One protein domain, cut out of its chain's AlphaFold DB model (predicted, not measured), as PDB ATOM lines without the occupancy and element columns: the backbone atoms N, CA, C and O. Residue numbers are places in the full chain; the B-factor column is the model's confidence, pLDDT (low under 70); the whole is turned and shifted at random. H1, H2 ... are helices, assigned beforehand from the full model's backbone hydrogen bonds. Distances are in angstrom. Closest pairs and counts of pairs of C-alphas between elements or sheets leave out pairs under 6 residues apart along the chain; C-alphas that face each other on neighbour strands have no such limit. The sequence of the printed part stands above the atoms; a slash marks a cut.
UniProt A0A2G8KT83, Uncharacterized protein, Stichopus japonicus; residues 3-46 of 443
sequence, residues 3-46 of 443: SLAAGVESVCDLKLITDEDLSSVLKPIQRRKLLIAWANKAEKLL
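This is residues 3 to 46 of the 443 residues of an uncharacterized protein of Stichopus japonicus (UniProt A0A2G8KT83). One long helix, H2, makes the longest axis, and a winding stretch without named elements, residues 7 to 27, runs beside it in a loop between H2 and the one-turn helix H1. The printed part has 44 residues with two named helices, H1 then H2, and no named strand; it is all helix by class, with under half of the residues, 21 of 44, in named elements. It is compact, with a radius of gyration of the C-alphas of 10.3 A, and flat, spanning 29 by 21 by 11 A.

H1 is residues 3 to 6, 6.0 A long, beginning at C-alpha 3 (-1.110, -2.945, -50.544). H2 is residues 28 to 44, 24.7 A from C-alpha 28 (4.079, 10.527, -41.456) to C-alpha 44 (-14.433, -4.372, -34.797).

H1 and H2 are apart. In H2 every O i to N i+4 pair is within hydrogen-bond range; H1 is too short for such a pair, and its one O i to N i+3 pair is not within range.

The C-alphas of Ser 24 and Leu 46, the two farthest apart, are 29.7 A apart. The printed part has no cut. The link from H1 to H2 is long, 21 residues. Mean pLDDT of the printed part is 71.4; residues 3 to 9, 11 to 12 and 42 to 46 are under 70.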
ATOM      1  N   SER A   3      -0.767  -1.689 -51.230       43.81
ATOM      2  CA  SER A   3      -1.110  -2.945 -50.544       43.81
ATOM      3  C   SER A   3      -0.557  -4.225 -51.187       43.81
ATOM      4  O   SER A   3      -0.390  -5.213 -50.483       43.81
ATOM      5  N   LEU A   4      -0.253  -4.228 -52.494       46.19
ATOM      6  CA  LEU A   4       0.244  -5.433 -53.181       46.19
ATOM      7  C   LEU A   4       1.713  -5.750 -52.861       46.19
ATOM      8  O   LEU A   4       2.149  -6.870 -53.095       46.19
ATOM      9  N   ALA A   5       2.481  -4.789 -52.340       53.44
ATOM     10  CA  ALA A   5       3.904  -4.979 -52.055       53.44
ATOM     11  C   ALA A   5       4.182  -5.715 -50.728       53.44
ATOM     12  O   ALA A   5       5.312  -6.131 -50.501       53.44
ATOM     13  N   ALA A   6       3.170  -5.862 -49.864       57.75
ATOM     14  CA  ALA A   6       3.315  -6.351 -48.489       57.75
ATOM     15  C   ALA A   6       2.580  -7.682 -48.210       57.75
ATOM     16  O   ALA A   6       2.388  -8.034 -47.053       57.75
ATOM     17  N   GLY A   7       2.136  -8.410 -49.246       59.56
ATOM     18  CA  GLY A   7       1.513  -9.737 -49.084       59.56
ATOM     19  C   GLY A   7       0.184  -9.746 -48.312       59.56
ATOM     20  O   GLY A   7      -0.142 -10.730 -47.660       59.56
ATOM     21  N   VAL A   8      -0.568  -8.641 -48.339       68.44
ATOM     22  CA  VAL A   8      -1.813  -8.476 -47.570       68.44
ATOM     23  C   VAL A   8      -2.974  -9.160 -48.297       68.44
ATOM     24  O   VAL A   8      -3.567  -8.571 -49.205       68.44
ATOM     25  N   GLU A   9      -3.301 -10.389 -47.900       67.25
ATOM     26  CA  GLU A   9      -4.361 -11.196 -48.525       67.25
ATOM     27  C   GLU A   9      -5.723 -11.058 -47.820       67.25
ATOM     28  O   GLU A   9      -6.766 -11.175 -48.465       67.25
ATOM     29  N   SER A  10      -5.746 -10.733 -46.522       71.06
ATOM     30  CA  SER A  10      -6.965 -10.579 -45.722       71.06
ATOM     31  C   SER A  10      -7.054  -9.244 -44.967       71.06
ATOM     32  O   SER A  10      -6.101  -8.474 -44.834       71.06
ATOM     33  N   VAL A  11      -8.240  -8.959 -44.415       68.56
ATOM     34  CA  VAL A  11      -8.477  -7.778 -43.561       68.56
ATOM     35  C   VAL A  11      -7.817  -7.926 -42.178       68.56
ATOM     36  O   VAL A  11      -7.586  -6.921 -41.506       68.56
ATOM     37  N   CYS A  12      -7.481  -9.149 -41.757       69.62
ATOM     38  CA  CYS A  12      -6.797  -9.417 -40.491       69.62
ATOM     39  C   CYS A  12      -5.313  -9.024 -40.552       69.62
ATOM     40  O   CYS A  12      -4.790  -8.462 -39.588       69.62
ATOM     41  N   ASP A  13      -4.669  -9.224 -41.705       73.12
ATOM     42  CA  ASP A  13      -3.235  -8.965 -41.912       73.12
ATOM     43  C   ASP A  13      -2.896  -7.467 -41.843       73.12
ATOM     44  O   ASP A  13      -1.760  -7.085 -41.574       73.12
ATOM     45  N   LEU A  14      -3.906  -6.596 -41.964       74.06
ATOM     46  CA  LEU A  14      -3.788  -5.157 -41.707       74.06
ATOM     47  C   LEU A  14      -3.321  -4.823 -40.276       74.06
ATOM     48  O   LEU A  14      -2.878  -3.699 -40.043       74.06
ATOM     49  N   LYS A  15      -3.400  -5.768 -39.322       73.25
ATOM     50  CA  LYS A  15      -2.814  -5.629 -37.972       73.25
ATOM     51  C   LYS A  15      -1.288  -5.786 -37.943       73.25
ATOM     52  O   LYS A  15      -0.680  -5.404 -36.949       73.25
ATOM     53  N   LEU A  16      -0.682  -6.359 -38.985       72.44
ATOM     54  CA  LEU A  16       0.750  -6.681 -39.044       72.44
ATOM     55  C   LEU A  16       1.592  -5.584 -39.725       72.44
ATOM     56  O   LEU A  16       2.816  -5.645 -39.686       72.44
ATOM     57  N   ILE A  17       0.949  -4.581 -40.333       76.19
ATOM     58  CA  ILE A  17       1.609  -3.501 -41.080       76.19
ATOM     59  C   ILE A  17       2.067  -2.390 -40.122       76.19
ATOM     60  O   ILE A  17       1.292  -1.922 -39.286       76.19
ATOM     61  N   THR A  18       3.303  -1.916 -40.277       78.56
ATOM     62  CA  THR A  18       3.940  -0.908 -39.415       78.56
ATOM     63  C   THR A  18       4.046   0.479 -40.081       78.56
ATOM     64  O   THR A  18       3.651   0.686 -41.231       78.56
ATOM     65  N   ASP A  19       4.580   1.484 -39.364       78.38
ATOM     66  CA  ASP A  19       4.876   2.808 -39.954       78.38
ATOM     67  C   ASP A  19       6.066   2.760 -40.935       78.38
ATOM     68  O   ASP A  19       6.182   3.641 -41.792       78.38
ATOM     69  N   GLU A  20       6.918   1.733 -40.829       78.19
ATOM     70  CA  GLU A  20       8.118   1.537 -41.649       78.19
ATOM     71  C   GLU A  20       7.752   0.992 -43.038       78.19
ATOM     72  O   GLU A  20       8.181   1.565 -44.042       78.19
ATOM     73  N   ASP A  21       6.846   0.013 -43.116       77.19
ATOM     74  CA  ASP A  21       6.321  -0.541 -44.380       77.19
ATOM     75  C   ASP A  21       5.635   0.525 -45.250       77.19
ATOM     76  O   ASP A  21       5.702   0.521 -46.479       77.19
ATOM     77  N   LEU A  22       4.980   1.486 -44.595       78.69
ATOM     78  CA  LEU A  22       4.285   2.597 -45.241       78.69
ATOM     79  C   LEU A  22       5.201   3.810 -45.496       78.69
ATOM     80  O   LEU A  22       4.763   4.792 -46.112       78.69
ATOM     81  N   SER A  23       6.447   3.787 -45.003       75.19
ATOM     82  CA  SER A  23       7.312   4.971 -44.896       75.19
ATOM     83  C   SER A  23       7.716   5.580 -46.239       75.19
ATOM     84  O   SER A  23       7.796   6.807 -46.350       75.19
ATOM     85  N   SER A  24       7.905   4.731 -47.250       74.75
ATOM     86  CA  SER A  24       8.324   5.076 -48.611       74.75
ATOM     87  C   SER A  24       7.201   5.657 -49.480       74.75
ATOM     88  O   SER A  24       7.480   6.350 -50.455       74.75
ATOM     89  N   VAL A  25       5.932   5.409 -49.126       73.19
ATOM     90  CA  VAL A  25       4.762   5.765 -49.954       73.19
ATOM     91  C   VAL A  25       3.942   6.919 -49.363       73.19
ATOM     92  O   VAL A  25       3.308   7.673 -50.101       73.19
ATOM     93  N   LEU A  26       3.924   7.079 -48.034       73.94
ATOM     94  CA  LEU A  26       2.996   7.982 -47.341       73.94
ATOM     95  C   LEU A  26       3.693   8.904 -46.329       73.94
ATOM     96  O   LEU A  26       4.598   8.508 -45.592       73.94
ATOM     97  N   LYS A  27       3.217  10.154 -46.232       79.00
ATOM     98  CA  LYS A  27       3.757  11.146 -45.284       79.00
ATOM     99  C   LYS A  27       3.395  10.762 -43.833       79.00
ATOM    100  O   LYS A  27       2.300  10.240 -43.619       79.00
ATOM    101  N   PRO A  28       4.221  11.082 -42.814       71.50
ATOM    102  CA  PRO A  28       4.079  10.527 -41.456       71.50
ATOM    103  C   PRO A  28       2.695  10.680 -40.799       71.50
ATOM    104  O   PRO A  28       2.223   9.780 -40.110       71.50
ATOM    105  N   ILE A  29       1.998  11.797 -41.031       71.62
ATOM    106  CA  ILE A  29       0.650  12.029 -40.479       71.62
ATOM    107  C   ILE A  29      -0.417  11.177 -41.193       71.62
ATOM    108  O   ILE A  29      -1.419  10.810 -40.582       71.62
ATOM    109  N   GLN A  30      -0.217  10.841 -42.472       76.06
ATOM    110  CA  GLN A  30      -1.124   9.974 -43.230       76.06
ATOM    111  C   GLN A  30      -0.972   8.514 -42.787       76.06
ATOM    112  O   GLN A  30      -1.984   7.866 -42.537       76.06
ATOM    113  N   ARG A  31       0.267   8.037 -42.594       84.19
ATOM    114  CA  ARG A  31       0.566   6.686 -42.080       84.19
ATOM    115  C   ARG A  31      -0.082   6.435 -40.724       84.19
ATOM    116  O   ARG A  31      -0.909   5.542 -40.596       84.19
ATOM    117  N   ARG A  32       0.184   7.307 -39.745       79.50
ATOM    118  CA  ARG A  32      -0.386   7.210 -38.390       79.50
ATOM    119  C   ARG A  32      -1.919   7.183 -38.388       79.50
ATOM    120  O   ARG A  32      -2.510   6.407 -37.650       79.50
ATOM    121  N   LYS A  33      -2.573   7.983 -39.242       79.62
ATOM    122  CA  LYS A  33      -4.040   7.941 -39.402       79.62
ATOM    123  C   LYS A  33      -4.537   6.633 -40.022       79.62
ATOM    124  O   LYS A  33      -5.598   6.159 -39.628       79.62
ATOM    125  N   LEU A  34      -3.797   6.074 -40.978       81.75
ATOM    126  CA  LEU A  34      -4.146   4.826 -41.656       81.75
ATOM    127  C   LEU A  34      -4.025   3.623 -40.709       81.75
ATOM    128  O   LEU A  34      -4.971   2.849 -40.603       81.75
ATOM    129  N   LEU A  35      -2.931   3.542 -39.944       81.75
ATOM    130  CA  LEU A  35      -2.710   2.508 -38.925       81.75
ATOM    131  C   LEU A  35      -3.802   2.525 -37.841       81.75
ATOM    132  O   LEU A  35      -4.378   1.485 -37.538       81.75
ATOM    133  N   ILE A  36      -4.169   3.706 -37.322       79.62
ATOM    134  CA  ILE A  36      -5.282   3.851 -36.362       79.62
ATOM    135  C   ILE A  36      -6.614   3.388 -36.980       79.62
ATOM    136  O   ILE A  36      -7.401   2.703 -36.328       79.62
ATOM    137  N   ALA A  37      -6.881   3.728 -38.245       80.75
ATOM    138  CA  ALA A  37      -8.104   3.302 -38.926       80.75
ATOM    139  C   ALA A  37      -8.158   1.780 -39.164       80.75
ATOM    140  O   ALA A  37      -9.239   1.192 -39.101       80.75
ATOM    141  N   TRP A  38      -7.014   1.138 -39.418       82.69
ATOM    142  CA  TRP A  38      -6.913  -0.313 -39.581       82.69
ATOM    143  C   TRP A  38      -7.033  -1.065 -38.256       82.69
ATOM    144  O   TRP A  38      -7.819  -2.009 -38.200       82.69
ATOM    145  N   ALA A  39      -6.372  -0.608 -37.187       73.38
ATOM    146  CA  ALA A  39      -6.528  -1.165 -35.842       73.38
ATOM    147  C   ALA A  39      -8.008  -1.181 -35.420       73.38
ATOM    148  O   ALA A  39      -8.581  -2.252 -35.221       73.38
ATOM    149  N   ASN A  40      -8.673  -0.020 -35.451       73.25
ATOM    150  CA  ASN A  40     -10.093   0.109 -35.104       73.25
ATOM    151  C   ASN A  40     -11.007  -0.788 -35.970       73.25
ATOM    152  O   ASN A  40     -12.011  -1.313 -35.488       73.25
ATOM    153  N   LYS A  41     -10.690  -0.965 -37.263       71.44
ATOM    154  CA  LYS A  41     -11.476  -1.822 -38.170       71.44
ATOM    155  C   LYS A  41     -11.268  -3.311 -37.879       71.44
ATOM    156  O   LYS A  41     -12.226  -4.074 -37.953       71.44
ATOM    157  N   ALA A  42     -10.047  -3.718 -37.544       64.69
ATOM    158  CA  ALA A  42      -9.686  -5.108 -37.289       64.69
ATOM    159  C   ALA A  42      -9.934  -5.546 -35.826       64.69
ATOM    160  O   ALA A  42      -9.962  -6.737 -35.533       64.69
ATOM    161  N   GLU A  43     -10.157  -4.616 -34.895       64.94
ATOM    162  CA  GLU A  43     -10.798  -4.895 -33.601       64.94
ATOM    163  C   GLU A  43     -12.300  -5.143 -33.782       64.94
ATOM    164  O   GLU A  43     -12.814  -6.173 -33.345       64.94
ATOM    165  N   LYS A  44     -12.989  -4.265 -34.527       67.56
ATOM    166  CA  LYS A  44     -14.433  -4.372 -34.797       67.56
ATOM    167  C   LYS A  44     -14.846  -5.676 -35.506       67.56
ATOM    168  O   LYS A  44     -16.011  -6.050 -35.438       67.56
ATOM    169  N   LEU A  45     -13.914  -6.359 -36.175       59.00
ATOM    170  CA  LEU A  45     -14.147  -7.640 -36.854       59.00
ATOM    171  C   LEU A  45     -13.802  -8.884 -36.014       59.00
ATOM    172  O   LEU A  45     -14.182  -9.976 -36.416       59.00
ATOM    173  N   LEU A  46     -13.113  -8.745 -34.871       55.62
ATOM    174  CA  LEU A  46     -12.821  -9.868 -33.961       55.62
ATOM    175  C   LEU A  46     -13.628  -9.824 -32.650       55.62
ATOM    176  O   LEU A  46     -13.703 -10.830 -31.953       55.62
TER     177      LEU A  46